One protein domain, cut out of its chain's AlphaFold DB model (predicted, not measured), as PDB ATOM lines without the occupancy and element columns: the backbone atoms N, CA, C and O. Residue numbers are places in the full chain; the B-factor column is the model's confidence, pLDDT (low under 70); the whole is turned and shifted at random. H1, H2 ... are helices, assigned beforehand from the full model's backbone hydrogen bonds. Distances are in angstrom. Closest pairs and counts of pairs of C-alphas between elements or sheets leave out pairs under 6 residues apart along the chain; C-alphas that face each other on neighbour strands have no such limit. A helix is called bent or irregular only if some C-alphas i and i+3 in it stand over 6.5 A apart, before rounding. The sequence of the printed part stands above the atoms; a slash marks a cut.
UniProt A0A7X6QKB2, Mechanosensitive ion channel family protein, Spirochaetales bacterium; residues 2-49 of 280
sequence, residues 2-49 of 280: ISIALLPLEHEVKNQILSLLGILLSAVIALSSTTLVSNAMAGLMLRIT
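What this domain is: This is residues 2 to 49 of the 280 residues of the protein "Mechanosensitive ion channel family protein" of Spirochaetales bacterium (UniProt A0A7X6QKB2). One long helix, H2, bent beyond its middle, makes nearly the whole length of this rod, and before it the tight link of residues 6 to 10 folds back, with the short helix H1 beside the first turns of H2. The rest of H2, residues 19 to 49, stands free. The printed part has 48 residues with two named helices, H1 and then H2, and no named strand; its class is all helix. It is extended, with a radius of gyration of the C-alphas of 18.3 A, and the C-alphas span 58 by 16 by 10 A.

Where its parts are: H2, residues 11 to 49, was assigned as one helix by its hydrogen bonds, but it is bent: C-alphas 32 and 35 are 7.1 A apart. Its arm H2a, residues 11 to 32, is 31.3 A long from first to last C-alpha and begins at C-alpha 11, (298.281, 75.555, 378.354). The arm H2b, residues 35 to 49, is 20.9 A long and ends at C-alpha 49, (319.874, 122.869, 390.167). Residues 33 and 34 belong to neither arm. H1, residues 2 to 5, is 5.4 A long and begins at C-alpha 2, (289.417, 87.293, 377.502).

How they stand to each other: H2a and H2b stand at a steep tilt of 49 degrees. H1 and H2a only just touch, with 3 pairs of C-alphas within 8 A; the closest C-alphas are those of Ala 5 and Lys 14, 7.1 A apart. H2a touches H1 with residues 14 to 18 alone. H1 and H2b are apart. Every O i to N i+4 pair is within hydrogen-bond range in H2a and H2b; H1 is too short for such a pair, and its one O i to N i+3 pair is within range.

The domain as a whole: The two C-alphas farthest apart, those of Pro 8 and Thr 49, are 58.2 A apart. The printed part has no cut, and the link from H1 to H2, 5 residues, is tight. The mean pLDDT of the printed part is 87.5; residues 2 to 5 are under 70.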
ATOM      1  N   ILE A   2     290.503  88.259 377.202       64.94
ATOM      2  CA  ILE A   2     289.417  87.293 377.502       64.94
ATOM      3  C   ILE A   2     289.206  86.257 376.378       64.94
ATOM      4  O   ILE A   2     289.101  85.066 376.646       64.94
ATOM      5  N   SER A   3     289.250  86.670 375.111       64.12
ATOM      6  CA  SER A   3     289.034  85.789 373.950       64.12
ATOM      7  C   SER A   3     290.131  84.730 373.742       64.12
ATOM      8  O   SER A   3     289.864  83.682 373.168       64.12
ATOM      9  N   ILE A   4     291.352  84.969 374.234       64.75
ATOM     10  CA  ILE A   4     292.491  84.034 374.117       64.75
ATOM     11  C   ILE A   4     292.435  82.962 375.210       64.75
ATOM     12  O   ILE A   4     292.802  81.813 374.975       64.75
ATOM     13  N   ALA A   5     291.910  83.310 376.390       66.25
ATOM     14  CA  ALA A   5     291.706  82.358 377.477       66.25
ATOM     15  C   ALA A   5     290.712  81.240 377.089       66.25
ATOM     16  O   ALA A   5     290.915  80.083 377.469       66.25
ATOM     17  N   LEU A   6     289.699  81.573 376.272       71.00
ATOM     18  CA  LEU A   6     288.661  80.657 375.779       71.00
ATOM     19  C   LEU A   6     289.053  79.809 374.551       71.00
ATOM     20  O   LEU A   6     288.299  78.908 374.191       71.00
ATOM     21  N   LEU A   7     290.203  80.049 373.906       75.75
ATOM     22  CA  LEU A   7     290.630  79.247 372.749       75.75
ATOM     23  C   LEU A   7     291.017  77.814 373.167       75.75
ATOM     24  O   LEU A   7     291.583  77.634 374.245       75.75
ATOM     25  N   PRO A   8     290.790  76.781 372.338       79.94
ATOM     26  CA  PRO A   8     291.196  75.407 372.634       79.94
ATOM     27  C   PRO A   8     292.684  75.207 372.290       79.94
ATOM     28  O   PRO A   8     293.036  74.474 371.375       79.94
ATOM     29  N   LEU A   9     293.558  75.930 372.989       79.88
ATOM     30  CA  LEU A   9     295.016  75.852 372.856       79.88
ATOM     31  C   LEU A   9     295.625  75.133 374.062       79.88
ATOM     32  O   LEU A   9     295.088  75.218 375.171       79.88
ATOM     33  N   GLU A  10     296.773  74.488 373.857       83.00
ATOM     34  CA  GLU A  10     297.575  73.930 374.946       83.00
ATOM     35  C   GLU A  10     297.957  75.013 375.966       83.00
ATOM     36  O   GLU A  10     298.207  76.173 375.616       83.00
ATOM     37  N   HIS A  11     297.999  74.634 377.248       80.50
ATOM     38  CA  HIS A  11     298.281  75.555 378.354       80.50
ATOM     39  C   HIS A  11     299.625  76.285 378.193       80.50
ATOM     40  O   HIS A  11     299.707  77.477 378.490       80.50
ATOM     41  N   GLU A  12     300.637  75.603 377.652       83.81
ATOM     42  CA  GLU A  12     301.961  76.164 377.365       83.81
ATOM     43  C   GLU A  12     301.871  77.333 376.365       83.81
ATOM     44  O   GLU A  12     302.336  78.444 376.627       83.81
ATOM     45  N   VAL A  13     301.175  77.109 375.244       85.81
ATOM     46  CA  VAL A  13     300.998  78.089 374.162       85.81
ATOM     47  C   VAL A  13     300.157  79.277 374.634       85.81
ATOM     48  O   VAL A  13     300.475  80.426 374.328       85.81
ATOM     49  N   LYS A  14     299.112  79.037 375.438       83.06
ATOM     50  CA  LYS A  14     298.312  80.118 376.043       83.06
ATOM     51  C   LYS A  14     299.155  81.025 376.933       83.06
ATOM     52  O   LYS A  14     299.042  82.245 376.821       83.06
ATOM     53  N   ASN A  15     299.993  80.448 377.792       86.00
ATOM     54  CA  ASN A  15     300.848  81.213 378.698       86.00
ATOM     55  C   ASN A  15     301.887  82.044 377.933       86.00
ATOM     56  O   ASN A  15     302.098  83.205 378.277       86.00
ATOM     57  N   GLN A  16     302.474  81.497 376.862       89.38
ATOM     58  CA  GLN A  16     303.395  82.229 375.984       89.38
ATOM     59  C   GLN A  16     302.712  83.388 375.243       89.38
ATOM     60  O   GLN A  16     303.260  84.484 375.153       89.38
ATOM     61  N   ILE A  17     301.492  83.185 374.737       88.38
ATOM     62  CA  ILE A  17     300.733  84.250 374.066       88.38
ATOM     63  C   ILE A  17     300.355  85.352 375.066       88.38
ATOM     64  O   ILE A  17     300.499  86.535 374.764       88.38
ATOM     65  N   LEU A  18     299.891  84.981 376.265       88.38
ATOM     66  CA  LEU A  18     299.543  85.937 377.320       88.38
ATOM     67  C   LEU A  18     300.763  86.719 377.819       88.38
ATOM     68  O   LEU A  18     300.642  87.923 378.040       88.38
ATOM     69  N   SER A  19     301.926  86.074 377.961       90.50
ATOM     70  CA  SER A  19     303.163  86.755 378.353       90.50
ATOM     71  C   SER A  19     303.638  87.717 377.266       90.50
ATOM     72  O   SER A  19     303.937  88.867 377.578       90.50
ATOM     73  N   LEU A  20     303.603  87.314 375.990       91.88
ATOM     74  CA  LEU A  20     303.931  88.183 374.859       91.88
ATOM     75  C   LEU A  20     303.003  89.403 374.796       91.88
ATOM     76  O   LEU A  20     303.472  90.530 374.660       91.88
ATOM     77  N   LEU A  21     301.692  89.202 374.954       90.56
ATOM     78  CA  LEU A  21     300.710  90.288 375.035       90.56
ATOM     79  C   LEU A  21     300.941  91.190 376.250       90.56
ATOM     80  O   LEU A  21     300.788  92.403 376.134       90.56
ATOM     81  N   GLY A  22     301.321  90.621 377.394       92.62
ATOM     82  CA  GLY A  22     301.684  91.378 378.588       92.62
ATOM     83  C   GLY A  22     302.912  92.261 378.365       92.62
ATOM     84  O   GLY A  22     302.884  93.443 378.706       92.62
ATOM     85  N   ILE A  23     303.956  91.721 377.730       94.94
ATOM     86  CA  ILE A  23     305.174  92.459 377.367       94.94
ATOM     87  C   ILE A  23     304.837  93.571 376.370       94.94
ATOM     88  O   ILE A  23     305.233  94.714 376.583       94.94
ATOM     89  N   LEU A  24     304.064  93.267 375.324       94.44
ATOM     90  CA  LEU A  24     303.649  94.247 374.316       94.44
ATOM     91  C   LEU A  24     302.821  95.378 374.932       94.44
ATOM     92  O   LEU A  24     303.107  96.547 374.689       94.44
ATOM     93  N   LEU A  25     301.830  95.051 375.767       92.94
ATOM     94  CA  LEU A  25     300.999  96.049 376.438       92.94
ATOM     95  C   LEU A  25     301.833  96.931 377.376       92.94
ATOM     96  O   LEU A  25     301.694  98.153 377.361       92.94
ATOM     97  N   SER A  26     302.738  96.323 378.146       93.50
ATOM     98  CA  SER A  26     303.642  97.054 379.039       93.50
ATOM     99  C   SER A  26     304.584  97.968 378.255       93.50
ATOM    100  O   SER A  26     304.776  99.116 378.642       93.50
ATOM    101  N   ALA A  27     305.122  97.496 377.127       93.19
ATOM    102  CA  ALA A  27     305.976  98.290 376.252       93.19
ATOM    103  C   ALA A  27     305.225  99.492 375.665       93.19
ATOM    104  O   ALA A  27     305.757 100.598 375.670       93.19
ATOM    105  N   VAL A  28     303.974  99.312 375.225       93.94
ATOM    106  CA  VAL A  28     303.135 100.410 374.717       93.94
ATOM    107  C   VAL A  28     302.864 101.450 375.806       93.94
ATOM    108  O   VAL A  28     303.018 102.647 375.554       93.94
ATOM    109  N   ILE A  29     302.509 101.017 377.021       92.06
ATOM    110  CA  ILE A  29     302.276 101.924 378.158       92.06
ATOM    111  C   ILE A  29     303.561 102.675 378.521       92.06
ATOM    112  O   ILE A  29     303.529 103.896 378.692       92.06
ATOM    113  N   ALA A  30     304.691 101.972 378.605       90.38
ATOM    114  CA  ALA A  30     305.983 102.564 378.926       90.38
ATOM    115  C   ALA A  30     306.386 103.611 377.883       90.38
ATOM    116  O   ALA A  30     306.692 104.745 378.247       90.38
ATOM    117  N   LEU A  31     306.308 103.265 376.594       89.56
ATOM    118  CA  LEU A  31     306.677 104.154 375.496       89.56
ATOM    119  C   LEU A  31     305.776 105.396 375.449       89.56
ATOM    120  O   LEU A  31     306.278 106.507 375.298       89.56
ATOM    121  N   SER A  32     304.471 105.226 375.683       89.25
ATOM    122  CA  SER A  32     303.502 106.332 375.739       89.25
ATOM    123  C   SER A  32     303.711 107.248 376.951       89.25
ATOM    124  O   SER A  32     303.416 108.437 376.889       89.25
ATOM    125  N   SER A  33     304.239 106.713 378.058       92.25
ATOM    126  CA  SER A  33     304.467 107.470 379.297       92.25
ATOM    127  C   SER A  33     305.804 108.215 379.321       92.25
ATOM    128  O   SER A  33     306.006 109.064 380.191       92.25
ATOM    129  N   THR A  34     306.715 107.928 378.381       91.81
ATOM    130  CA  THR A  34     308.065 108.519 378.349       91.81
ATOM    131  C   THR A  34     308.034 110.042 378.423       91.81
ATOM    132  O   THR A  34     308.711 110.611 379.268       91.81
ATOM    133  N   THR A  35     307.189 110.713 377.634       91.06
ATOM    134  CA  THR A  35     307.091 112.183 377.618       91.06
ATOM    135  C   THR A  35     306.674 112.768 378.968       91.06
ATOM    136  O   THR A  35     307.210 113.798 379.387       91.06
ATOM    137  N   LEU A  36     305.737 112.123 379.669       92.56
ATOM    138  CA  LEU A  36     305.276 112.575 380.982       92.56
ATOM    139  C   LEU A  36     306.395 112.433 382.021       92.56
ATOM    140  O   LEU A  36     306.684 113.375 382.760       92.56
ATOM    141  N   VAL A  37     307.063 111.277 382.024       94.19
ATOM    142  CA  VAL A  37     308.194 110.992 382.916       94.19
ATOM    143  C   VAL A  37     309.363 111.933 382.633       94.19
ATOM    144  O   VAL A  37     309.950 112.469 383.569       94.19
ATOM    145  N   SER A  38     309.675 112.205 381.364       94.81
ATOM    146  CA  SER A  38     310.734 113.139 380.977       94.81
ATOM    147  C   SER A  38     310.457 114.559 381.465       94.81
ATOM    148  O   SER A  38     311.364 115.199 381.989       94.81
ATOM    149  N   ASN A  39     309.217 115.048 381.359       95.50
ATOM    150  CA  ASN A  39     308.851 116.361 381.896       95.50
ATOM    151  C   ASN A  39     308.908 116.403 383.429       95.50
ATOM    152  O   ASN A  39     309.392 117.384 383.988       95.50
ATOM    153  N   ALA A  40     308.477 115.338 384.111       95.25
ATOM    154  CA  ALA A  40     308.583 115.243 385.567       95.25
ATOM    155  C   ALA A  40     310.042 115.261 386.044       95.25
ATOM    156  O   ALA A  40     310.390 116.001 386.962       95.25
ATOM    157  N   MET A  41     310.906 114.478 385.392       95.50
ATOM    158  CA  MET A  41     312.333 114.419 385.712       95.50
ATOM    159  C   MET A  41     313.029 115.746 385.417       95.50
ATOM    160  O   MET A  41     313.802 116.217 386.246       95.50
ATOM    161  N   ALA A  42     312.709 116.390 384.289       95.06
ATOM    162  CA  ALA A  42     313.211 117.724 383.979       95.06
ATOM    163  C   ALA A  42     312.754 118.752 385.027       95.06
ATOM    164  O   ALA A  42     313.560 119.540 385.506       95.06
ATOM    165  N   GLY A  43     311.486 118.697 385.451       92.81
ATOM    166  CA  GLY A  43     310.950 119.564 386.501       92.81
ATOM    167  C   GLY A  43     311.658 119.389 387.842       92.81
ATOM    168  O   GLY A  43     311.979 120.370 388.509       92.81
ATOM    169  N   LEU A  44     311.943 118.142 388.228       93.44
ATOM    170  CA  LEU A  44     312.725 117.844 389.426       93.44
ATOM    171  C   LEU A  44     314.162 118.368 389.300       93.44
ATOM    172  O   LEU A  44     314.665 118.992 390.232       93.44
ATOM    173  N   MET A  45     314.799 118.154 388.148       92.50
ATOM    174  CA  MET A  45     316.166 118.602 387.892       92.50
ATOM    175  C   MET A  45     316.286 120.125 387.990       92.50
ATOM    176  O   MET A  45     317.135 120.606 388.732       92.50
ATOM    177  N   LEU A  46     315.391 120.873 387.335       91.88
ATOM    178  CA  LEU A  46     315.366 122.342 387.368       91.88
ATOM    179  C   LEU A  46     315.244 122.893 388.799       91.88
ATOM    180  O   LEU A  46     315.895 123.878 389.148       91.88
ATOM    181  N   ARG A  47     314.454 122.232 389.658       90.31
ATOM    182  CA  ARG A  47     314.347 122.600 391.081       90.31
ATOM    183  C   ARG A  47     315.613 122.287 391.864       90.31
ATOM    184  O   ARG A  47     316.001 123.077 392.712       90.31
ATOM    185  N   ILE A  48     316.248 121.142 391.608       89.69
ATOM    186  CA  ILE A  48     317.476 120.744 392.308       89.69
ATOM    187  C   ILE A  48     318.634 121.667 391.922       89.69
ATOM    188  O   ILE A  48     319.364 122.122 392.805       89.69
ATOM    189  N   THR A  49     318.795 121.983 390.634       88.44
ATOM    190  CA  THR A  49     319.874 122.869 390.167       88.44
ATOM    191  C   THR A  49     319.630 124.334 390.514       88.44
ATOM    192  O   THR A  49     320.580 125.112 390.529       88.44
TER     193      THR A  49